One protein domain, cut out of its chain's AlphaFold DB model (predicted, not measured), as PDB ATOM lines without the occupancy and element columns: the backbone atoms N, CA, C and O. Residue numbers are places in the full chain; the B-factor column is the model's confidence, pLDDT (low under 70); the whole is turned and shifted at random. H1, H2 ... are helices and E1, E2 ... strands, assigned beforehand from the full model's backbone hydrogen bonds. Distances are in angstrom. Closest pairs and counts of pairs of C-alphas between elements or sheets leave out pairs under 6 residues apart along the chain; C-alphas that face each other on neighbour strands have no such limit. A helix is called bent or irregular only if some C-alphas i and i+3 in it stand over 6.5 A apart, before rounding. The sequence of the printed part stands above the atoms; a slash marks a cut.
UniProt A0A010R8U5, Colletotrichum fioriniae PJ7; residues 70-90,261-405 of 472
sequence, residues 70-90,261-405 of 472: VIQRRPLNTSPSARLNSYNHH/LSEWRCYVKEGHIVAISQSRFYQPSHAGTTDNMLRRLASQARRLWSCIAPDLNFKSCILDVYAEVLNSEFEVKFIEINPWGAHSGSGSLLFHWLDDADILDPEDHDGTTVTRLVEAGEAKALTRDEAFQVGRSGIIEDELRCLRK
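What this domain is: This is residues 70 to 90 and 261 to 405 of the 472 residues of a protein of Colletotrichum fioriniae PJ7 (UniProt A0A010R8U5). A strongly twisted sheet of six strands has the long helix H2 packed over one face, while the unnamed stretch of residues 340 to 356 loops on the other side, where the short helix H3 only grazes the sheet. Beyond that stretch, away from the sheet, the small helices H1, H4 and H5 make a loose group at one end of the longest axis. The printed part has 166 residues with five named helices and six named strands, in the order E1 H1 E2 E3 H2 E4 E5 H3 E6 H4 H5; its class is mixed, helices and strands. The sheet runs E1 E6 E3 E2 E4 E5 and is mixed. The whole is compact, with a radius of gyration of the C-alphas of 15.7 A, and spans 42 by 36 by 25 A.

Where its parts are: Find C-alpha 70 at (25.915, -23.951, -6.305); from there strand E1 runs over residues 70 to 74. Helix H1 follows at residues 80 to 86; it is irregular, but only just, with C-alphas 82 and 85 6.8 A apart. After the cut, look for E2 at residues 263 to 269, 20.0 A long, and E3 at residues 272 to 278, 18.3 A long. Helix H2 begins at C-alpha 291, at (17.579, -27.646, -8.332), and runs to residue 311 over 31.3 A; it is irregular, with C-alphas 307 and 310 7.1 A apart. Next come E4, residues 317 to 322, and E5, residues 333 to 339, 18.6 A long. H3 holds residues 357 to 360, E6 residues 369 to 374, H4 residues 384 to 390, and H5 residues 395 to 405, ending at C-alpha 405 at (51.995, -38.755, -1.752).

How they stand to each other: Begin at edge strand E1, which is parallel to E6 at 20 degrees; there N 72 and O 371 are 2.9 A apart. E6 is parallel to E3 at 5 degrees, with N 372 and O 276 2.8 A apart. E3 and E2 form a hairpin, antiparallel at 154 degrees, with N 265 and O 277 2.8 A apart. E2 and E4 are antiparallel at 155 degrees, with N 266 and O 319 2.8 A apart. E4 and edge strand E5 form a second hairpin, antiparallel at 154 degrees, with N 320 and O 336 2.8 A apart. These five N and O pairs are within hydrogen-bond range. H2 is on the sheet, giving two layers, helix on one face of a sheet; the closest C-alphas of H2 and E3 are those of Arg 302 and Ile 273, 6.4 A apart. E3, H2 and E4 form a split strand-helix-strand unit, two strands running the same way with E2 between them in the sheet, and its crossover is left-handed. H3 only grazes the sheet with residues 358 to 360; the C-alphas of Leu 360 and Val 274, the closest of H3 and E3, are 6.1 A apart. H1, H4 and H5 are not on the sheet. H1 and H5 touch, the C-alphas of Leu 84 and Glu 399 being closest at 6.0 A, and their lines are about perpendicular at 72 degrees, only just beyond steep. H1 and H4 are close but not clearly touching, with the C-alphas of Arg 83 and Val 390 closest at 6.9 A. H4 and H5 are apart. Every O i to N i+4 pair is within hydrogen-bond range in H4 and H5; H2 has 15 of 17 and H1 has 1 of 3, beside 2 of 4 O i to N i+3 pairs, while H3 is too short for an O i to N i+4 pair.

The domain as a whole: The two C-alphas farthest apart, those of Glu 329 and Arg 404, are 47.8 A apart. Residues 91 to 260 are not printed, and C-alphas 90 and 261 stand 28.1 A apart across this cut. The links E3 to H2, 12 residues, and E5 to H3, 17 residues, are long. The mean pLDDT of the printed part is 86.9; look for values under 70 in residues 80 to 88, 378 to 379 and 390 to 403.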
ATOM      1  N   VAL A  70      25.236 -23.208  -5.237       97.81
ATOM      2  CA  VAL A  70      25.915 -23.951  -6.305       97.81
ATOM      3  C   VAL A  70      25.592 -25.429  -6.127       97.81
ATOM      4  O   VAL A  70      25.860 -26.007  -5.078       97.81
ATOM      5  N   ILE A  71      24.998 -26.054  -7.142       97.62
ATOM      6  CA  ILE A  71      24.531 -27.442  -7.063       97.62
ATOM      7  C   ILE A  71      25.482 -28.335  -7.848       97.62
ATOM      8  O   ILE A  71      25.708 -28.134  -9.038       97.62
ATOM      9  N   GLN A  72      26.039 -29.336  -7.171       95.88
ATOM     10  CA  GLN A  72      27.016 -30.264  -7.725       95.88
ATOM     11  C   GLN A  72      26.496 -31.697  -7.583       95.88
ATOM     12  O   GLN A  72      26.671 -32.347  -6.551       95.88
ATOM     13  N   ARG A  73      25.870 -32.205  -8.648       93.88
ATOM     14  CA  ARG A  73      25.647 -33.647  -8.814       93.88
ATOM     15  C   ARG A  73      27.003 -34.285  -9.115       93.88
ATOM     16  O   ARG A  73      27.743 -33.779  -9.957       93.88
ATOM     17  N   ARG A  74      27.377 -35.322  -8.364       89.00
ATOM     18  CA  ARG A  74      28.672 -36.005  -8.505       89.00
ATOM     19  C   ARG A  74      28.444 -37.504  -8.733       89.00
ATOM     20  O   ARG A  74      27.632 -38.087  -8.012       89.00
ATOM     21  N   PRO A  75      29.151 -38.156  -9.672       86.44
ATOM     22  CA  PRO A  75      29.079 -39.605  -9.819       86.44
ATOM     23  C   PRO A  75      29.611 -40.302  -8.559       86.44
ATOM     24  O   PRO A  75      30.489 -39.780  -7.868       86.44
ATOM     25  N   LEU A  76      29.098 -41.501  -8.276       79.81
ATOM     26  CA  LEU A  76      29.500 -42.320  -7.129       79.81
ATOM     27  C   LEU A  76      30.973 -42.758  -7.248       79.81
ATOM     28  O   LEU A  76      31.291 -43.777  -7.859       79.81
ATOM     29  N   ASN A  77      31.884 -41.982  -6.653       75.62
ATOM     30  CA  ASN A  77      33.320 -42.247  -6.672       75.62
ATOM     31  C   ASN A  77      33.746 -43.066  -5.444       75.62
ATOM     32  O   ASN A  77      33.822 -42.558  -4.330       75.62
ATOM     33  N   THR A  78      34.057 -44.342  -5.665       71.50
ATOM     34  CA  THR A  78      34.436 -45.309  -4.619       71.50
ATOM     35  C   THR A  78      35.946 -45.579  -4.557       71.50
ATOM     36  O   THR A  78      36.388 -46.500  -3.865       71.50
ATOM     37  N   SER A  79      36.756 -44.785  -5.272       72.88
ATOM     38  CA  SER A  79      38.217 -44.930  -5.311       72.88
ATOM     39  C   SER A  79      38.866 -44.696  -3.936       72.88
ATOM     40  O   SER A  79      38.382 -43.852  -3.183       72.88
ATOM     41  N   PRO A  80      39.991 -45.365  -3.598       66.38
ATOM     42  CA  PRO A  80      40.701 -45.166  -2.329       66.38
ATOM     43  C   PRO A  80      40.918 -43.699  -1.944       66.38
ATOM     44  O   PRO A  80      40.650 -43.322  -0.809       66.38
ATOM     45  N   SER A  81      41.305 -42.867  -2.913       66.44
ATOM     46  CA  SER A  81      41.489 -41.422  -2.760       66.44
ATOM     47  C   SER A  81      40.201 -40.654  -2.455       66.44
ATOM     48  O   SER A  81      40.245 -39.728  -1.661       66.44
ATOM     49  N   ALA A  82      39.056 -41.029  -3.036       65.88
ATOM     50  CA  ALA A  82      37.778 -40.373  -2.742       65.88
ATOM     51  C   ALA A  82      37.183 -40.823  -1.397       65.88
ATOM     52  O   ALA A  82      36.583 -40.024  -0.684       65.88
ATOM     53  N   ARG A  83      37.388 -42.093  -1.016       63.19
ATOM     54  CA  ARG A  83      36.991 -42.624   0.302       63.19
ATOM     55  C   ARG A  83      37.755 -41.959   1.445       63.19
ATOM     56  O   ARG A  83      37.197 -41.786   2.528       63.19
ATOM     57  N   LEU A  84      39.025 -41.630   1.196       56.38
ATOM     58  CA  LEU A  84      40.036 -41.260   2.185       56.38
ATOM     59  C   LEU A  84      39.550 -40.241   3.221       56.38
ATOM     60  O   LEU A  84      39.707 -40.458   4.419       56.38
ATOM     61  N   ASN A  85      38.920 -39.161   2.752       53.94
ATOM     62  CA  ASN A  85      38.575 -38.018   3.595       53.94
ATOM     63  C   ASN A  85      37.247 -38.137   4.343       53.94
ATOM     64  O   ASN A  85      36.952 -37.311   5.205       53.94
ATOM     65  N   SER A  86      36.473 -39.197   4.101       52.59
ATOM     66  CA  SER A  86      35.227 -39.440   4.837       52.59
ATOM     67  C   SER A  86      35.436 -39.885   6.301       52.59
ATOM     68  O   SER A  86      34.455 -40.102   7.013       52.59
ATOM     69  N   TYR A  87      36.690 -39.962   6.776       60.06
ATOM     70  CA  TYR A  87      37.081 -40.455   8.102       60.06
ATOM     71  C   TYR A  87      38.039 -39.521   8.863       60.06
ATOM     72  O   TYR A  87      38.512 -38.507   8.356       60.06
ATOM     73  N   ASN A  88      38.259 -39.841  10.141       65.44
ATOM     74  CA  ASN A  88      38.896 -38.973  11.130       65.44
ATOM     75  C   ASN A  88      40.397 -38.737  10.867       65.44
ATOM     76  O   ASN A  88      41.235 -39.458  11.417       65.44
ATOM     77  N   HIS A  89      40.751 -37.668  10.155       70.69
ATOM     78  CA  HIS A  89      42.141 -37.223  10.023       70.69
ATOM     79  C   HIS A  89      42.672 -36.599  11.319       70.69
ATOM     80  O   HIS A  89      42.923 -35.398  11.416       70.69
ATOM     81  N   HIS A  90      42.881 -37.424  12.339       75.25
ATOM     82  CA  HIS A  90      43.438 -37.017  13.624       75.25
ATOM     83  C   HIS A  90      44.840 -36.373  13.495       75.25
ATOM     84  O   HIS A  90      45.238 -35.621  14.385       75.25
ATOM     85  N   LEU A 261      17.527 -41.963   3.887       87.50
ATOM     86  CA  LEU A 261      17.951 -41.291   2.648       87.50
ATOM     87  C   LEU A 261      17.744 -39.775   2.727       87.50
ATOM     88  O   LEU A 261      18.563 -39.039   2.189       87.50
ATOM     89  N   SER A 262      16.719 -39.321   3.446       94.31
ATOM     90  CA  SER A 262      16.377 -37.916   3.696       94.31
ATOM     91  C   SER A 262      17.217 -37.264   4.811       94.31
ATOM     92  O   SER A 262      16.862 -36.207   5.328       94.31
ATOM     93  N   GLU A 263      18.352 -37.868   5.171       95.81
ATOM     94  CA  GLU A 263      19.360 -37.305   6.076       95.81
ATOM     95  C   GLU A 263      20.426 -36.526   5.278       95.81
ATOM     96  O   GLU A 263      21.010 -37.035   4.310       95.81
ATOM     97  N   TRP A 264      20.697 -35.294   5.707       97.12
ATOM     98  CA  TRP A 264      21.658 -34.373   5.103       97.12
ATOM     99  C   TRP A 264      22.611 -33.816   6.158       97.12
ATOM    100  O   TRP A 264      22.240 -33.625   7.315       97.12
ATOM    101  N   ARG A 265      23.829 -33.478   5.735       97.69
ATOM    102  CA  ARG A 265      24.854 -32.829   6.553       97.69
ATOM    103  C   ARG A 265      25.138 -31.423   6.048       97.69
ATOM    104  O   ARG A 265      25.608 -31.268   4.921       97.69
ATOM    105  N   CYS A 266      24.909 -30.417   6.879       98.44
ATOM    106  CA  CYS A 266      25.266 -29.026   6.620       98.44
ATOM    107  C   CYS A 266      26.602 -28.678   7.296       98.44
ATOM    108  O   CYS A 266      26.843 -29.028   8.451       98.44
ATOM    109  N   TYR A 267      27.451 -27.960   6.571       98.25
ATOM    110  CA  TYR A 267      28.755 -27.478   7.011       98.25
ATOM    111  C   TYR A 267      28.618 -26.002   7.362       98.25
ATOM    112  O   TYR A 267      28.288 -25.199   6.488       98.25
ATOM    113  N   VAL A 268      28.843 -25.658   8.629       98.38
ATOM    114  CA  VAL A 268      28.780 -24.284   9.127       98.38
ATOM    115  C   VAL A 268      30.194 -23.798   9.418       98.38
ATOM    116  O   VAL A 268      30.884 -24.401  10.239       98.38
ATOM    117  N   LYS A 269      30.602 -22.700   8.783       97.81
ATOM    118  CA  LYS A 269      31.876 -22.011   9.018       97.81
ATOM    119  C   LYS A 269      31.583 -20.559   9.395       97.81
ATOM    120  O   LYS A 269      30.811 -19.892   8.714       97.81
ATOM    121  N   GLU A 270      32.115 -20.116  10.533       97.25
ATOM    122  CA  GLU A 270      31.932 -18.784  11.143       97.25
ATOM    123  C   GLU A 270      30.497 -18.217  11.148       97.25
ATOM    124  O   GLU A 270      30.282 -17.007  11.157       97.25
ATOM    125  N   GLY A 271      29.497 -19.098  11.252       97.19
ATOM    126  CA  GLY A 271      28.079 -18.743  11.283       97.19
ATOM    127  C   GLY A 271      27.373 -18.800   9.924       97.19
ATOM    128  O   GLY A 271      26.183 -18.492   9.862       97.19
ATOM    129  N   HIS A 272      28.050 -19.232   8.860       97.69
ATOM    130  CA  HIS A 272      27.509 -19.369   7.508       97.69
ATOM    131  C   HIS A 272      27.439 -20.843   7.088       97.69
ATOM    132  O   HIS A 272      28.395 -21.591   7.277       97.69
ATOM    133  N   ILE A 273      26.329 -21.273   6.470       98.19
ATOM    134  CA  ILE A 273      26.258 -22.607   5.850       98.19
ATOM    135  C   ILE A 273      26.972 -22.563   4.499       98.19
ATOM    136  O   ILE A 273      26.388 -22.148   3.498       98.19
ATOM    137  N   VAL A 274      28.224 -23.009   4.469       98.25
ATOM    138  CA  VAL A 274      29.074 -23.004   3.266       98.25
ATOM    139  C   VAL A 274      28.831 -24.219   2.367       98.25
ATOM    140  O   VAL A 274      28.940 -24.126   1.147       98.25
ATOM    141  N   ALA A 275      28.408 -25.356   2.932       98.38
ATOM    142  CA  ALA A 275      28.133 -26.561   2.150       98.38
ATOM    143  C   ALA A 275      27.015 -27.442   2.729       98.38
ATOM    144  O   ALA A 275      26.703 -27.386   3.918       98.38
ATOM    145  N   ILE A 276      26.423 -28.291   1.882       98.25
ATOM    146  CA  ILE A 276      25.434 -29.316   2.250       98.25
ATOM    147  C   ILE A 276      25.725 -30.610   1.477       98.25
ATOM    148  O   ILE A 276      25.881 -30.578   0.260       98.25
ATOM    149  N   SER A 277      25.768 -31.756   2.158       96.00
ATOM    150  CA  SER A 277      25.940 -33.093   1.567       96.00
ATOM    151  C   SER A 277      24.749 -33.990   1.878       96.00
ATOM    152  O   SER A 277      24.288 -34.032   3.013       96.00
ATOM    153  N   GLN A 278      24.330 -34.806   0.915       93.94
ATOM    154  CA  GLN A 278      23.571 -36.034   1.180       93.94
ATOM    155  C   GLN A 278      24.364 -36.946   2.144       93.94
ATOM    156  O   GLN A 278      25.554 -37.178   1.904       93.94
ATOM    157  N   SER A 279      23.740 -37.502   3.195       91.19
ATOM    158  CA  SER A 279      24.417 -38.443   4.116       91.19
ATOM    159  C   SER A 279      24.643 -39.826   3.500       91.19
ATOM    160  O   SER A 279      25.708 -40.426   3.654       91.19
ATOM    161  N   ARG A 280      23.678 -40.339   2.729       87.12
ATOM    162  CA  ARG A 280      23.772 -41.623   2.002       87.12
ATOM    163  C   ARG A 280      24.588 -41.519   0.705       87.12
ATOM    164  O   ARG A 280      24.137 -41.947  -0.353       87.12
ATOM    165  N   PHE A 281      25.814 -41.001   0.785       83.75
ATOM    166  CA  PHE A 281      26.705 -40.750  -0.362       83.75
ATOM    167  C   PHE A 281      27.046 -41.979  -1.236       83.75
ATOM    168  O   PHE A 281      27.653 -41.833  -2.292       83.75
ATOM    169  N   TYR A 282      26.674 -43.190  -0.815       79.62
ATOM    170  CA  TYR A 282      26.892 -44.450  -1.533       79.62
ATOM    171  C   TYR A 282      25.652 -44.962  -2.301       79.62
ATOM    172  O   TYR A 282      25.682 -46.075  -2.836       79.62
ATOM    173  N   GLN A 283      24.561 -44.181  -2.357       80.69
ATOM    174  CA  GLN A 283      23.315 -44.530  -3.056       80.69
ATOM    175  C   GLN A 283      22.764 -43.334  -3.871       80.69
ATOM    176  O   GLN A 283      22.632 -42.239  -3.317       80.69
ATOM    177  N   PRO A 284      22.386 -43.513  -5.156       81.19
ATOM    178  CA  PRO A 284      21.794 -42.470  -6.009       81.19
ATOM    179  C   PRO A 284      20.302 -42.237  -5.685       81.19
ATOM    180  O   PRO A 284      19.426 -42.282  -6.546       81.19
ATOM    181  N   SER A 285      19.999 -42.022  -4.406       76.50
ATOM    182  CA  SER A 285      18.648 -42.077  -3.830       76.50
ATOM    183  C   SER A 285      17.761 -40.852  -4.081       76.50
ATOM    184  O   SER A 285      16.613 -40.832  -3.648       76.50
ATOM    185  N   HIS A 286      18.269 -39.835  -4.775       82.38
ATOM    186  CA  HIS A 286      17.584 -38.558  -5.008       82.38
ATOM    187  C   HIS A 286      17.242 -38.328  -6.488       82.38
ATOM    188  O   HIS A 286      17.224 -37.199  -6.981       82.38
ATOM    189  N   ALA A 287      16.971 -39.414  -7.218       83.38
ATOM    190  CA  ALA A 287      16.409 -39.340  -8.561       83.38
ATOM    191  C   ALA A 287      15.090 -38.540  -8.542       83.38
ATOM    192  O   ALA A 287      14.200 -38.816  -7.742       83.38
ATOM    193  N   GLY A 288      14.979 -37.535  -9.414       88.31
ATOM    194  CA  GLY A 288      13.854 -36.590  -9.436       88.31
ATOM    195  C   GLY A 288      14.054 -35.309  -8.611       88.31
ATOM    196  O   GLY A 288      13.299 -34.359  -8.803       88.31
ATOM    197  N   THR A 289      15.082 -35.212  -7.757       93.44
ATOM    198  CA  THR A 289      15.335 -33.993  -6.969       93.44
ATOM    199  C   THR A 289      15.836 -32.843  -7.852       93.44
ATOM    200  O   THR A 289      16.969 -32.842  -8.354       93.44
ATOM    201  N   THR A 290      14.978 -31.834  -8.030       95.12
ATOM    202  CA  THR A 290      15.265 -30.643  -8.843       95.12
ATOM    203  C   THR A 290      16.175 -29.648  -8.123       95.12
ATOM    204  O   THR A 290      16.284 -29.635  -6.895       95.12
ATOM    205  N   ASP A 291      16.781 -28.742  -8.889       95.88
ATOM    206  CA  ASP A 291      17.579 -27.646  -8.332       95.88
ATOM    207  C   ASP A 291      16.778 -26.727  -7.404       95.88
ATOM    208  O   ASP A 291      17.330 -26.210  -6.435       95.88
ATOM    209  N   ASN A 292      15.478 -26.545  -7.652       96.00
ATOM    210  CA  ASN A 292      14.634 -25.712  -6.799       96.00
ATOM    211  C   ASN A 292      14.431 -26.345  -5.410       96.00
ATOM    212  O   ASN A 292      14.486 -25.652  -4.398       96.00
ATOM    213  N   MET A 293      14.288 -27.674  -5.344       96.19
ATOM    214  CA  MET A 293      14.191 -28.410  -4.074       96.19
ATOM    215  C   MET A 293      15.497 -28.311  -3.268       96.19
ATOM    216  O   MET A 293      15.456 -28.109  -2.057       96.19
ATOM    217  N   LEU A 294      16.657 -28.340  -3.934       96.69
ATOM    218  CA  LEU A 294      17.968 -28.157  -3.290       96.69
ATOM    219  C   LEU A 294      18.233 -26.700  -2.861       96.69
ATOM    220  O   LEU A 294      18.872 -26.472  -1.833       96.69
ATOM    221  N   ARG A 295      17.706 -25.708  -3.591       96.81
ATOM    222  CA  ARG A 295      17.715 -24.292  -3.172       96.81
ATOM    223  C   ARG A 295      16.805 -24.064  -1.960       96.81
ATOM    224  O   ARG A 295      17.237 -23.424  -1.003       96.81
ATOM    225  N   ARG A 296      15.603 -24.664  -1.939       96.62
ATOM    226  CA  ARG A 296      14.719 -24.695  -0.756       96.62
ATOM    227  C   ARG A 296      15.412 -25.376   0.429       96.62
ATOM    228  O   ARG A 296      15.337 -24.842   1.526       96.62
ATOM    229  N   LEU A 297      16.130 -26.486   0.225       97.62
ATOM    230  CA  LEU A 297      16.903 -27.159   1.283       97.62
ATOM    231  C   LEU A 297      17.943 -26.215   1.900       97.62
ATOM    232  O   LEU A 297      17.969 -26.066   3.118       97.62
ATOM    233  N   ALA A 298      18.749 -25.536   1.076       98.00
ATOM    234  CA  ALA A 298      19.757 -24.591   1.559       98.00
ATOM    235  C   ALA A 298      19.139 -23.401   2.315       98.00
ATOM    236  O   ALA A 298      19.573 -23.098   3.424       98.00
ATOM    237  N   SER A 299      18.084 -22.779   1.774       97.25
ATOM    238  CA  SER A 299      17.349 -21.701   2.456       97.25
ATOM    239  C   SER A 299      16.778 -22.161   3.803       97.25
ATOM    240  O   SER A 299      17.004 -21.528   4.833       97.25
ATOM    241  N   GLN A 300      16.100 -23.312   3.841       97.94
ATOM    242  CA  GLN A 300      15.535 -23.847   5.079       97.94
ATOM    243  C   GLN A 300      16.609 -24.212   6.112       97.94
ATOM    244  O   GLN A 300      16.429 -23.907   7.290       97.94
ATOM    245  N   ALA A 301      17.740 -24.786   5.689       98.31
ATOM    246  CA  ALA A 301      18.874 -25.052   6.568       98.31
ATOM    247  C   ALA A 301      19.468 -23.753   7.143       98.31
ATOM    248  O   ALA A 301      19.739 -23.692   8.341       98.31
ATOM    249  N   ARG A 302      19.602 -22.686   6.336       97.94
ATOM    250  CA  ARG A 302      20.039 -21.359   6.814       97.94
ATOM    251  C   ARG A 302      19.063 -20.792   7.846       97.94
ATOM    252  O   ARG A 302      19.506 -20.326   8.886       97.94
ATOM    253  N   ARG A 303      17.744 -20.877   7.610       97.50
ATOM    254  CA  ARG A 303      16.720 -20.431   8.581       97.50
ATOM    255  C   ARG A 303      16.771 -21.226   9.888       97.50
ATOM    256  O   ARG A 303      16.670 -20.626  10.954       97.50
ATOM    257  N   LEU A 304      16.961 -22.543   9.806       98.25
ATOM    258  CA  LEU A 304      17.168 -23.411  10.967       98.25
ATOM    259  C   LEU A 304      18.419 -22.987  11.752       98.25
ATOM    260  O   LEU A 304      18.335 -22.787  12.961       98.25
ATOM    261  N   TRP A 305      19.547 -22.774  11.069       98.12
ATOM    262  CA  TRP A 305      20.772 -22.275  11.694       98.12
ATOM    263  C   TRP A 305      20.565 -20.910  12.361       98.12
ATOM    264  O   TRP A 305      20.884 -20.767  13.535       98.12
ATOM    265  N   SER A 306      19.929 -19.943  11.694       97.50
ATOM    266  CA  SER A 306      19.581 -18.642  12.289       97.50
ATOM    267  C   SER A 306      18.658 -18.745  13.512       97.50
ATOM    268  O   SER A 306      18.639 -17.833  14.340       97.50
ATOM    269  N   CYS A 307      17.896 -19.838  13.652       97.81
ATOM    270  CA  CYS A 307      17.130 -20.111  14.863       97.81
ATOM    271  C   CYS A 307      18.018 -20.648  15.993       97.81
ATOM    272  O   CYS A 307      17.920 -20.154  17.109       97.81
ATOM    273  N   ILE A 308      18.894 -21.622  15.724       98.06
ATOM    274  CA  ILE A 308      19.670 -22.294  16.782       98.06
ATOM    275  C   ILE A 308      20.971 -21.568  17.164       98.06
ATOM    276  O   ILE A 308      21.382 -21.630  18.316       98.06
ATOM    277  N   ALA A 309      21.604 -20.841  16.241       98.19
ATOM    278  CA  ALA A 309      22.914 -20.212  16.435       98.19
ATOM    279  C   ALA A 309      23.035 -19.251  17.638       98.19
ATOM    280  O   ALA A 309      24.090 -19.268  18.271       98.19
ATOM    281  N   PRO A 310      22.023 -18.432  18.007       98.12
ATOM    282  CA  PRO A 310      22.142 -17.528  19.156       98.12
ATOM    283  C   PRO A 310      22.236 -18.242  20.514       98.12
ATOM    284  O   PRO A 310      22.609 -17.612  21.500       98.12
ATOM    285  N   ASP A 311      21.903 -19.535  20.563       97.75
ATOM    286  CA  ASP A 311      21.964 -20.379  21.757       97.75
ATOM    287  C   ASP A 311      23.316 -21.128  21.871       97.75
ATOM    288  O   ASP A 311      23.539 -21.861  22.835       97.75
ATOM    289  N   LEU A 312      24.225 -20.965  20.896       97.81
ATOM    290  CA  LEU A 312      25.480 -21.717  20.777       97.81
ATOM    291  C   LEU A 312      26.709 -20.840  21.059       97.81
ATOM    292  O   LEU A 312      26.784 -19.681  20.660       97.81
ATOM    293  N   ASN A 313      27.725 -21.421  21.704       96.88
ATOM    294  CA  ASN A 313      28.994 -20.745  22.011       96.88
ATOM    295  C   ASN A 313      30.098 -20.968  20.954       96.88
ATOM    296  O   ASN A 313      31.243 -20.571  21.166       96.88
ATOM    297  N   PHE A 314      29.760 -21.580  19.816       97.00
ATOM    298  CA  PHE A 314      30.643 -21.816  18.674       97.00
ATOM    299  C   PHE A 314      29.964 -21.383  17.369       97.00
ATOM    300  O   PHE A 314      28.746 -21.464  17.226       97.00
ATOM    301  N   LYS A 315      30.767 -20.947  16.391       97.38
ATOM    302  CA  LYS A 315      30.285 -20.507  15.069       97.38
ATOM    303  C   LYS A 315      30.546 -21.503  13.936       97.38
ATOM    304  O   LYS A 315      29.893 -21.433  12.899       97.38
ATOM    305  N   SER A 316      31.512 -22.398  14.131       97.75
ATOM    306  CA  SER A 316      31.930 -23.398  13.149       97.75
ATOM    307  C   SER A 316      31.561 -24.792  13.655       97.75
ATOM    308  O   SER A 316      31.999 -25.198  14.733       97.75
ATOM    309  N   CYS A 317      30.720 -25.513  12.915       98.12
ATOM    310  CA  CYS A 317      30.172 -26.811  13.315       98.12
ATOM    311  C   CYS A 317      29.629 -27.618  12.128       98.12
ATOM    312  O   CYS A 317      29.509 -27.129  11.006       98.12
ATOM    313  N   ILE A 318      29.245 -28.862  12.394       97.94
ATOM    314  CA  ILE A 318      28.597 -29.756  11.435       97.94
ATOM    315  C   ILE A 318      27.194 -30.084  11.946       97.94
ATOM    316  O   ILE A 318      27.058 -30.621  13.042       97.94
ATOM    317  N   LEU A 319      26.155 -29.786  11.168       98.25
ATOM    318  CA  LEU A 319      24.769 -30.116  11.511       98.25
ATOM    319  C   LEU A 319      24.314 -31.329  10.703       98.25
ATOM    320  O   LEU A 319      24.365 -31.292   9.477       98.25
ATOM    321  N   ASP A 320      23.803 -32.355  11.371       97.94
ATOM    322  CA  ASP A 320      22.996 -33.391  10.732       97.94
ATOM    323  C   ASP A 320      21.515 -32.985  10.821       97.94
ATOM    324  O   ASP A 320      21.026 -32.597  11.892       97.94
ATOM    325  N   VAL A 321      20.805 -33.029   9.690       98.31
ATOM    326  CA  VAL A 321      19.418 -32.565   9.527       98.31
ATOM    327  C   VAL A 321      18.588 -33.547   8.692       98.31
ATOM    328  O   VAL A 321      19.113 -34.262   7.841       98.31
ATOM    329  N   TYR A 322      17.277 -33.571   8.918       97.69
ATOM    330  CA  TYR A 322      16.303 -34.351   8.155       97.69
ATOM    331  C   TYR A 322      15.528 -33.446   7.196       97.69
ATOM    332  O   TYR A 322      15.073 -32.373   7.599       97.69
ATOM    333  N   ALA A 323      15.379 -33.875   5.944       97.06
ATOM    334  CA  ALA A 323      14.629 -33.171   4.912       97.06
ATOM    335  C   ALA A 323      14.201 -34.122   3.778       97.06
ATOM    336  O   ALA A 323      15.018 -34.523   2.942       97.06
ATOM    337  N   GLU A 324      12.903 -34.426   3.711       95.88
ATOM    338  CA  GLU A 324      12.270 -35.215   2.642       95.88
ATOM    339  C   GLU A 324      12.158 -34.409   1.339       95.88
ATOM    340  O   GLU A 324      11.066 -34.090   0.885       95.88
ATOM    341  N   VAL A 325      13.281 -34.051   0.711       95.12
ATOM    342  CA  VAL A 325      13.323 -33.081  -0.409       95.12
ATOM    343  C   VAL A 325      12.428 -33.407  -1.616       95.12
ATOM    344  O   VAL A 325      12.218 -32.532  -2.453       95.12
ATOM    345  N   LEU A 326      11.937 -34.647  -1.740       93.06
ATOM    346  CA  LEU A 326      10.993 -35.092  -2.776       93.06
ATOM    347  C   LEU A 326       9.529 -34.710  -2.481       93.06
ATOM    348  O   LEU A 326       8.730 -34.616  -3.412       93.06
ATOM    349  N   ASN A 327       9.177 -34.481  -1.216       94.56
ATOM    350  CA  ASN A 327       7.892 -33.935  -0.787       94.56
ATOM    351  C   ASN A 327       7.900 -32.418  -1.040       94.56
ATOM    352  O   ASN A 327       8.828 -31.737  -0.605       94.56
ATOM    353  N   SER A 328       6.901 -31.860  -1.735       92.19
ATOM    354  CA  SER A 328       6.905 -30.420  -2.042       92.19
ATOM    355  C   SER A 328       6.858 -29.563  -0.778       92.19
ATOM    356  O   SER A 328       7.481 -28.504  -0.755       92.19
ATOM    357  N   GLU A 329       6.216 -30.056   0.288       95.38
ATOM    358  CA  GLU A 329       6.041 -29.339   1.555       95.38
ATOM    359  C   GLU A 329       6.999 -29.779   2.662       95.38
ATOM    360  O   GLU A 329       6.720 -29.586   3.842       95.38
ATOM    361  N   PHE A 330       8.168 -30.313   2.296       96.56
ATOM    362  CA  PHE A 330       9.187 -30.672   3.278       96.56
ATOM    363  C   PHE A 330       9.632 -29.472   4.130       96.56
ATOM    364  O   PHE A 330       9.849 -28.360   3.626       96.56
ATOM    365  N   GLU A 331       9.856 -29.736   5.413       97.31
ATOM    366  CA  GLU A 331      10.579 -28.869   6.343       97.31
ATOM    367  C   GLU A 331      11.976 -29.448   6.600       97.31
ATOM    368  O   GLU A 331      12.193 -30.652   6.448       97.31
ATOM    369  N   VAL A 332      12.930 -28.606   7.003       98.44
ATOM    370  CA  VAL A 332      14.233 -29.076   7.507       98.44
ATOM    371  C   VAL A 332      14.162 -29.159   9.028       98.44
ATOM    372  O   VAL A 332      13.902 -28.153   9.688       98.44
ATOM    373  N   LYS A 333      14.401 -30.349   9.581       98.12
ATOM    374  CA  LYS A 333      14.416 -30.612  11.028       98.12
ATOM    375  C   LYS A 333      15.817 -30.972  11.502       98.12
ATOM    376  O   LYS A 333      16.570 -31.631  10.791       98.12
ATOM    377  N   PHE A 334      16.177 -30.559  12.706       98.25
ATOM    378  CA  PHE A 334      17.511 -30.765  13.265       98.25
ATOM    379  C   PHE A 334      17.677 -32.159  13.921       98.25
ATOM    380  O   PHE A 334      16.721 -32.690  14.489       98.25
ATOM    381  N   ILE A 335      18.872 -32.767  13.843       96.94
ATOM    382  CA  ILE A 335      19.174 -34.096  14.419       96.94
ATOM    383  C   ILE A 335      20.336 -34.045  15.430       96.94
ATOM    384  O   ILE A 335      20.167 -34.425  16.588       96.94
ATOM    385  N   GLU A 336      21.539 -33.650  15.000       96.88
ATOM    386  CA  GLU A 336      22.778 -33.765  15.792       96.88
ATOM    387  C   GLU A 336      23.778 -32.662  15.392       96.88
ATOM    388  O   GLU A 336      24.027 -32.463  14.204       96.88
ATOM    389  N   ILE A 337      24.363 -31.939  16.363       97.81
ATOM    390  CA  ILE A 337      25.565 -31.121  16.111       97.81
ATOM    391  C   ILE A 337      26.793 -32.011  16.321       97.81
ATOM    392  O   ILE A 337      26.917 -32.672  17.352       97.81
ATOM    393  N   ASN A 338      27.715 -31.994  15.364       96.62
ATOM    394  CA  ASN A 338      29.047 -32.575  15.467       96.62
ATOM    395  C   ASN A 338      30.107 -31.445  15.393       96.62
ATOM    396  O   ASN A 338      29.849 -30.397  14.789       96.62
ATOM    397  N   PRO A 339      31.316 -31.644  15.948       95.88
ATOM    398  CA  PRO A 339      32.418 -30.683  15.844       95.88
ATOM    399  C   PRO A 339      32.824 -30.317  14.406       95.88
ATOM    400  O   PRO A 339      32.698 -31.136  13.490       95.88
ATOM    401  N   TRP A 340      33.407 -29.129  14.220       95.00
ATOM    402  CA  TRP A 340      34.097 -28.757  12.975       95.00
ATOM    403  C   TRP A 340      35.413 -29.528  12.778       95.00
ATOM    404  O   TRP A 340      36.057 -29.942  13.743       95.00
ATOM    405  N   GLY A 341      35.840 -29.659  11.520       89.56
ATOM    406  CA  GLY A 341      37.189 -30.079  11.148       89.56
ATOM    407  C   GLY A 341      37.450 -31.591  11.131       89.56
ATOM    408  O   GLY A 341      36.906 -32.386  11.904       89.56
ATOM    409  N   ALA A 342      38.371 -31.987  10.251       84.12
ATOM    410  CA  ALA A 342      38.732 -33.382   9.998       84.12
ATOM    411  C   ALA A 342      39.303 -34.116  11.231       84.12
ATOM    412  O   ALA A 342      39.026 -35.296  11.457       84.12
ATOM    413  N   HIS A 343      40.071 -33.404  12.059       84.12
ATOM    414  CA  HIS A 343      40.705 -33.926  13.273       84.12
ATOM    415  C   HIS A 343      39.717 -34.246  14.398       84.12
ATOM    416  O   HIS A 343      39.970 -35.134  15.223       84.12
ATOM    417  N   SER A 344      38.577 -33.557  14.430       85.75
ATOM    418  CA  SER A 344      37.568 -33.726  15.472       85.75
ATOM    419  C   SER A 344      36.762 -35.014  15.291       85.75
ATOM    420  O   SER A 344      36.281 -35.577  16.275       85.75
ATOM    421  N   GLY A 345      36.715 -35.557  14.071       80.50
ATOM    422  CA  GLY A 345      36.092 -36.846  13.753       80.50
ATOM    423  C   GLY A 345      34.719 -36.759  13.084       80.50
ATOM    424  O   GLY A 345      33.938 -37.708  13.164       80.50
ATOM    425  N   SER A 346      34.434 -35.636  12.425       87.62
ATOM    426  CA  SER A 346      33.268 -35.452  11.558       87.62
ATOM    427  C   SER A 346      33.635 -35.828  10.117       87.62
ATOM    428  O   SER A 346      34.449 -35.159   9.482       87.62
ATOM    429  N   GLY A 347      33.063 -36.914   9.590       86.06
ATOM    430  CA  GLY A 347      33.310 -37.354   8.207       86.06
ATOM    431  C   GLY A 347      32.698 -36.413   7.160       86.06
ATOM    432  O   GLY A 347      31.561 -35.969   7.335       86.06
ATOM    433  N   SER A 348      33.424 -36.134   6.072       86.69
ATOM    434  CA  SER A 348      33.049 -35.124   5.062       86.69
ATOM    435  C   SER A 348      32.095 -35.597   3.946       86.69
ATOM    436  O   SER A 348      31.651 -34.791   3.130       86.69
ATOM    437  N   LEU A 349      31.721 -36.882   3.917       89.88
ATOM    438  CA  LEU A 349      30.731 -37.451   2.983       89.88
ATOM    439  C   LEU A 349      31.073 -37.196   1.494       89.88
ATOM    440  O   LEU A 349      32.023 -37.789   0.995       89.88
ATOM    441  N   LEU A 350      30.313 -36.347   0.779       90.62
ATOM    442  CA  LEU A 350      30.576 -35.955  -0.619       90.62
ATOM    443  C   LEU A 350      31.575 -34.793  -0.769       90.62
ATOM    444  O   LEU A 350      31.853 -34.364  -1.893       90.62
ATOM    445  N   PHE A 351      32.096 -34.268   0.337       91.38
ATOM    446  CA  PHE A 351      33.210 -33.322   0.364       91.38
ATOM    447  C   PHE A 351      34.488 -34.016   0.834       91.38
ATOM    448  O   PHE A 351      34.460 -35.119   1.382       91.38
ATOM    449  N   HIS A 352      35.618 -33.360   0.631       87.75
ATOM    450  CA  HIS A 352      36.952 -33.852   0.919       87.75
ATOM    451  C   HIS A 352      37.703 -32.755   1.677       87.75
ATOM    452  O   HIS A 352      38.104 -31.763   1.075       87.75
ATOM    453  N   TRP A 353      37.907 -32.929   2.991       86.44
ATOM    454  CA  TRP A 353      38.485 -31.911   3.896       86.44
ATOM    455  C   TRP A 353      39.783 -31.215   3.419       86.44
ATOM    456  O   TRP A 353      40.115 -30.162   3.949       86.44
ATOM    457  N   LEU A 354      40.523 -31.800   2.467       83.00
ATOM    458  CA  LEU A 354      41.742 -31.232   1.872       83.00
ATOM    459  C   LEU A 354      41.592 -30.726   0.423       83.00
ATOM    460  O   LEU A 354      42.458 -29.985  -0.025       83.00
ATOM    461  N   ASP A 355      40.558 -31.150  -0.315       85.31
ATOM    462  CA  ASP A 355      40.421 -30.859  -1.767       85.31
ATOM    463  C   ASP A 355      39.245 -29.921  -2.056       85.31
ATOM    464  O   ASP A 355      39.175 -29.346  -3.134       85.31
ATOM    465  N   ASP A 356      38.350 -29.769  -1.079       91.50
ATOM    466  CA  ASP A 356      37.266 -28.789  -1.037       91.50
ATOM    467  C   ASP A 356      37.500 -27.791   0.116       91.50
ATOM    468  O   ASP A 356      36.551 -27.301   0.728       91.50
ATOM    469  N   ALA A 357      38.759 -27.566   0.506       90.81
ATOM    470  CA  ALA A 357      39.108 -26.679   1.619       90.81
ATOM    471  C   ALA A 357      38.718 -25.217   1.328       90.81
ATOM    472  O   ALA A 357      38.274 -24.520   2.228       90.81
ATOM    473  N   ASP A 358      38.779 -24.812   0.061       93.44
ATOM    474  CA  ASP A 358      38.257 -23.555  -0.486       93.44
ATOM    475  C   ASP A 358      36.730 -23.407  -0.347       93.44
ATOM    476  O   ASP A 358      36.221 -22.296  -0.244       93.44
ATOM    477  N   ILE A 359      35.992 -24.520  -0.334       95.31
ATOM    478  CA  ILE A 359      34.530 -24.553  -0.178       95.31
ATOM    479  C   ILE A 359      34.120 -24.662   1.297       95.31
ATOM    480  O   ILE A 359      33.088 -24.127   1.695       95.31
ATOM    481  N   LEU A 360      34.881 -25.401   2.106       94.25
ATOM    482  CA  LEU A 360      34.556 -25.665   3.511       94.25
ATOM    483  C   LEU A 360      35.110 -24.595   4.458       94.25
ATOM    484  O   LEU A 360      34.465 -24.272   5.450       94.25
ATOM    485  N   ASP A 361      36.283 -24.047   4.165       93.88
ATOM    486  CA  ASP A 361      36.986 -23.058   4.984       93.88
ATOM    487  C   ASP A 361      37.431 -21.858   4.104       93.88
ATOM    488  O   ASP A 361      38.627 -21.592   3.974       93.88
ATOM    489  N   PRO A 362      36.486 -21.164   3.425       93.94
ATOM    490  CA  PRO A 362      36.801 -20.036   2.547       93.94
ATOM    491  C   PRO A 362      37.336 -18.835   3.339       93.94
ATOM    492  O   PRO A 362      36.847 -18.539   4.429       93.94
ATOM    493  N   GLU A 363      38.288 -18.104   2.753       91.69
ATOM    494  CA  GLU A 363      38.862 -16.888   3.354       91.69
ATOM    495  C   GLU A 363      37.834 -15.741   3.450       91.69
ATOM    496  O   GLU A 363      37.807 -15.025   4.450       91.69
ATOM    497  N   ASP A 364      36.951 -15.616   2.450       92.56
ATOM    498  CA  ASP A 364      35.851 -14.645   2.391       92.56
ATOM    499  C   ASP A 364      34.492 -15.356   2.251       92.56
ATOM    500  O   ASP A 364      34.296 -16.207   1.379       92.56
ATOM    501  N   HIS A 365      33.510 -14.970   3.070       90.88
ATOM    502  CA  HIS A 365      32.142 -15.493   2.996       90.88
ATOM    503  C   HIS A 365      31.242 -14.627   2.095       90.88
ATOM    504  O   HIS A 365      30.580 -13.703   2.565       90.88
ATOM    505  N   ASP A 366      31.124 -14.986   0.814       93.81
ATOM    506  CA  ASP A 366      30.130 -14.412  -0.117       93.81
ATOM    507  C   ASP A 366      28.678 -14.887   0.157       93.81
ATOM    508  O   ASP A 366      27.717 -14.395  -0.439       93.81
ATOM    509  N   GLY A 367      28.515 -15.860   1.060       92.88
ATOM    510  CA  GLY A 367      27.245 -16.498   1.418       92.88
ATOM    511  C   GLY A 367      26.847 -17.686   0.531       92.88
ATOM    512  O   GLY A 367      25.810 -18.308   0.788       92.88
ATOM    513  N   THR A 368      27.641 -18.030  -0.487       97.00
ATOM    514  CA  THR A 368      27.387 -19.176  -1.365       97.00
ATOM    515  C   THR A 368      27.361 -20.478  -0.568       97.00
ATOM    516  O   THR A 368      28.286 -20.802   0.170       97.00
ATOM    517  N   THR A 369      26.307 -21.273  -0.767       98.12
ATOM    518  CA  THR A 369      26.228 -22.643  -0.244       98.12
ATOM    519  C   THR A 369      26.434 -23.650  -1.375       98.12
ATOM    520  O   THR A 369      25.676 -23.657  -2.349       98.12
ATOM    521  N   VAL A 370      27.420 -24.541  -1.253       98.38
ATOM    522  CA  VAL A 370      27.637 -25.639  -2.209       98.38
ATOM    523  C   VAL A 370      26.856 -26.880  -1.775       98.38
ATOM    524  O   VAL A 370      27.163 -27.494  -0.756       98.38
ATOM    525  N   THR A 371      25.868 -27.304  -2.562       97.94
ATOM    526  CA  THR A 371      25.055 -28.499  -2.277       97.94
ATOM    527  C   THR A 371      25.491 -29.676  -3.148       97.94
ATOM    528  O   THR A 371      25.411 -29.608  -4.378       97.94
ATOM    529  N   ARG A 372      25.921 -30.779  -2.521       96.06
ATOM    530  CA  ARG A 372      26.322 -32.036  -3.170       96.06
ATOM    531  C   ARG A 372      25.345 -33.178  -2.912       96.06
ATOM    532  O   ARG A 372      24.924 -33.426  -1.783       96.06
ATOM    533  N   LEU A 373      25.063 -33.916  -3.979       94.31
ATOM    534  CA  LEU A 373      24.297 -35.160  -3.982       94.31
ATOM    535  C   LEU A 373      24.872 -36.138  -5.014       94.31
ATOM    536  O   LEU A 373      25.516 -35.724  -5.985       94.31
ATOM    537  N   VAL A 374      24.621 -37.429  -4.808       90.50
ATOM    538  CA  VAL A 374      24.992 -38.481  -5.760       90.50
ATOM    539  C   VAL A 374      24.149 -38.339  -7.025       90.50
ATOM    540  O   VAL A 374      22.923 -38.238  -6.971       90.50
ATOM    541  N   GLU A 375      24.809 -38.336  -8.176       88.44
ATOM    542  CA  GLU A 375      24.161 -38.308  -9.480       88.44
ATOM    543  C   GLU A 375      23.470 -39.643  -9.800       88.44
ATOM    544  O   GLU A 375      24.012 -40.724  -9.555       88.44
ATOM    545  N   ALA A 376      22.274 -39.571 -10.388       80.19
ATOM    546  CA  ALA A 376      21.514 -40.733 -10.840       80.19
ATOM    547  C   ALA A 376      22.061 -41.274 -12.178       80.19
ATOM    548  O   ALA A 376      21.447 -41.097 -13.227       80.19
ATOM    549  N   GLY A 377      23.236 -41.908 -12.129       74.44
ATOM    550  CA  GLY A 377      23.874 -42.591 -13.261       74.44
ATOM    551  C   GLY A 377      23.826 -44.122 -13.166       74.44
ATOM    552  O   GLY A 377      23.283 -44.689 -12.222       74.44
ATOM    553  N   GLU A 378      24.467 -44.803 -14.121       61.66
ATOM    554  CA  GLU A 378      24.547 -46.279 -14.194       61.66
ATOM    555  C   GLU A 378      25.409 -46.928 -13.090       61.66
ATOM    556  O   GLU A 378      25.504 -48.154 -12.999       61.66
ATOM    557  N   ALA A 379      26.062 -46.125 -12.244       68.56
ATOM    558  CA  ALA A 379      26.928 -46.610 -11.178       68.56
ATOM    559  C   ALA A 379      26.144 -47.483 -10.182       68.56
ATOM    560  O   ALA A 379      25.269 -46.999  -9.460       68.56
ATOM    561  N   LYS A 380      26.497 -48.776 -10.115       76.31
ATOM    562  CA  LYS A 380      25.918 -49.743  -9.172       76.31
ATOM    563  C   LYS A 380      25.967 -49.177  -7.745       76.31
ATOM    564  O   LYS A 380      27.047 -49.016  -7.179       76.31
ATOM    565  N   ALA A 381      24.795 -48.940  -7.155       78.06
ATOM    566  CA  ALA A 381      24.679 -48.568  -5.749       78.06
ATOM    567  C   ALA A 381      25.352 -49.630  -4.863       78.06
ATOM    568  O   ALA A 381      25.141 -50.832  -5.060       78.06
ATOM    569  N   LEU A 382      26.154 -49.195  -3.890       78.12
ATOM    570  CA  LEU A 382      26.837 -50.135  -3.005       78.12
ATOM    571  C   LEU A 382      25.844 -50.793  -2.045       78.12
ATOM    572  O   LEU A 382      24.974 -50.135  -1.462       78.12
ATOM    573  N   THR A 383      26.026 -52.094  -1.820       80.56
ATOM    574  CA  THR A 383      25.461 -52.762  -0.642       80.56
ATOM    575  C   THR A 383      26.049 -52.167   0.641       80.56
ATOM    576  O   THR A 383      27.115 -51.545   0.630       80.56
ATOM    577  N   ARG A 384      25.373 -52.383   1.780       72.88
ATOM    578  CA  ARG A 384      25.874 -51.959   3.100       72.88
ATOM    579  C   ARG A 384      27.281 -52.498   3.368       72.88
ATOM    580  O   ARG A 384      28.104 -51.763   3.900       72.88
ATOM    581  N   ASP A 385      27.558 -53.734   2.959       76.19
ATOM    582  CA  ASP A 385      28.828 -54.401   3.237       76.19
ATOM    583  C   ASP A 385      29.938 -53.949   2.283       76.19
ATOM    584  O   ASP A 385      31.056 -53.715   2.734       76.19
ATOM    585  N   GLU A 386      29.636 -53.710   1.000       78.19
ATOM    586  CA  GLU A 386      30.572 -53.036   0.088       78.19
ATOM    587  C   GLU A 386      30.931 -51.640   0.617       78.19
ATOM    588  O   GLU A 386      32.112 -51.319   0.716       78.19
ATOM    589  N   ALA A 387      29.938 -50.843   1.034       72.88
ATOM    590  CA  ALA A 387      30.144 -49.516   1.621       72.88
ATOM    591  C   ALA A 387      30.911 -49.566   2.961       72.88
ATOM    592  O   ALA A 387      31.716 -48.684   3.252       72.88
ATOM    593  N   PHE A 388      30.718 -50.611   3.768       72.12
ATOM    594  CA  PHE A 388      31.421 -50.816   5.039       72.12
ATOM    595  C   PHE A 388      32.869 -51.292   4.850       72.12
ATOM    596  O   PHE A 388      33.741 -50.878   5.609       72.12
ATOM    597  N   GLN A 389      33.152 -52.109   3.829       70.81
ATOM    598  CA  GLN A 389      34.519 -52.471   3.434       70.81
ATOM    599  C   GLN A 389      35.256 -51.257   2.851       70.81
ATOM    600  O   GLN A 389      36.357 -50.941   3.291       70.81
ATOM    601  N   VAL A 390      34.609 -50.523   1.938       66.88
ATOM    602  CA  VAL A 390      35.002 -49.178   1.466       66.88
ATOM    603  C   VAL A 390      35.339 -48.256   2.645       66.88
ATOM    604  O   VAL A 390      36.355 -47.567   2.612       66.88
ATOM    605  N   GLY A 391      34.523 -48.291   3.699       62.72
ATOM    606  CA  GLY A 391      34.639 -47.460   4.894       62.72
ATOM    607  C   GLY A 391      35.449 -48.027   6.066       62.72
ATOM    608  O   GLY A 391      35.353 -47.471   7.161       62.72
ATOM    609  N   ARG A 392      36.213 -49.124   5.899       63.75
ATOM    610  CA  ARG A 392      37.088 -49.681   6.962       63.75
ATOM    611  C   ARG A 392      38.360 -50.384   6.485       63.75
ATOM    612  O   ARG A 392      39.352 -50.367   7.211       63.75
ATOM    613  N   SER A 393      38.349 -51.038   5.327       53.12
ATOM    614  CA  SER A 393      39.456 -51.891   4.882       53.12
ATOM    615  C   SER A 393      40.647 -51.063   4.403       53.12
ATOM    616  O   SER A 393      40.564 -50.395   3.376       53.12
ATOM    617  N   GLY A 394      41.762 -51.143   5.132       57.28
ATOM    618  CA  GLY A 394      43.027 -50.499   4.760       57.28
ATOM    619  C   GLY A 394      43.036 -48.974   4.882       57.28
ATOM    620  O   GLY A 394      43.906 -48.347   4.287       57.28
ATOM    621  N   ILE A 395      42.086 -48.364   5.610       60.97
ATOM    622  CA  ILE A 395      41.985 -46.896   5.698       60.97
ATOM    623  C   ILE A 395      43.283 -46.275   6.199       60.97
ATOM    624  O   ILE A 395      43.765 -45.361   5.554       60.97
ATOM    625  N   ILE A 396      43.883 -46.777   7.281       60.59
ATOM    626  CA  ILE A 396      45.100 -46.177   7.853       60.59
ATOM    627  C   ILE A 396      46.270 -46.305   6.861       60.59
ATOM    628  O   ILE A 396      47.043 -45.371   6.662       60.59
ATOM    629  N   GLU A 397      46.390 -47.451   6.195       65.06
ATOM    630  CA  GLU A 397      47.457 -47.746   5.241       65.06
ATOM    631  C   GLU A 397      47.297 -47.008   3.901       65.06
ATOM    632  O   GLU A 397      48.302 -46.695   3.256       65.06
ATOM    633  N   ASP A 398      46.067 -46.747   3.455       65.12
ATOM    634  CA  ASP A 398      45.752 -45.909   2.291       65.12
ATOM    635  C   ASP A 398      45.879 -44.414   2.646       65.12
ATOM    636  O   ASP A 398      46.470 -43.662   1.872       65.12
ATOM    637  N   GLU A 399      45.400 -43.989   3.821       64.31
ATOM    638  CA  GLU A 399      45.446 -42.611   4.342       64.31
ATOM    639  C   GLU A 399      46.887 -42.131   4.468       64.31
ATOM    640  O   GLU A 399      47.264 -41.160   3.812       64.31
ATOM    641  N   LEU A 400      47.729 -42.862   5.206       64.31
ATOM    642  CA  LEU A 400      49.149 -42.535   5.331       64.31
ATOM    643  C   LEU A 400      49.848 -42.549   3.962       64.31
ATOM    644  O   LEU A 400      50.665 -41.677   3.681       64.31
ATOM    645  N   ARG A 401      49.498 -43.472   3.052       68.31
ATOM    646  CA  ARG A 401      50.062 -43.503   1.687       68.31
ATOM    647  C   ARG A 401      49.654 -42.281   0.859       68.31
ATOM    648  O   ARG A 401      50.460 -41.793   0.069       68.31
ATOM    649  N   CYS A 402      48.431 -41.786   1.013       65.88
ATOM    650  CA  CYS A 402      47.939 -40.605   0.310       65.88
ATOM    651  C   CYS A 402      48.457 -39.297   0.926       65.88
ATOM    652  O   CYS A 402      48.860 -38.418   0.168       65.88
ATOM    653  N   LEU A 403      48.546 -39.190   2.256       68.06
ATOM    654  CA  LEU A 403      49.198 -38.068   2.940       68.06
ATOM    655  C   LEU A 403      50.685 -37.982   2.554       68.06
ATOM    656  O   LEU A 403      51.138 -36.913   2.150       68.06
ATOM    657  N   ARG A 404      51.411 -39.113   2.529       71.94
ATOM    658  CA  ARG A 404      52.789 -39.207   1.995       71.94
ATOM    659  C   ARG A 404      52.894 -38.702   0.561       71.94
ATOM    660  O   ARG A 404      53.718 -37.842   0.276       71.94
ATOM    661  N   LYS A 405      52.031 -39.190  -0.340       74.19
ATOM    662  CA  LYS A 405      51.995 -38.755  -1.752       74.19
ATOM    663  C   LYS A 405      51.702 -37.262  -1.936       74.19
ATOM    664  O   LYS A 405      52.049 -36.721  -2.978       74.19
TER     665      LYS A 405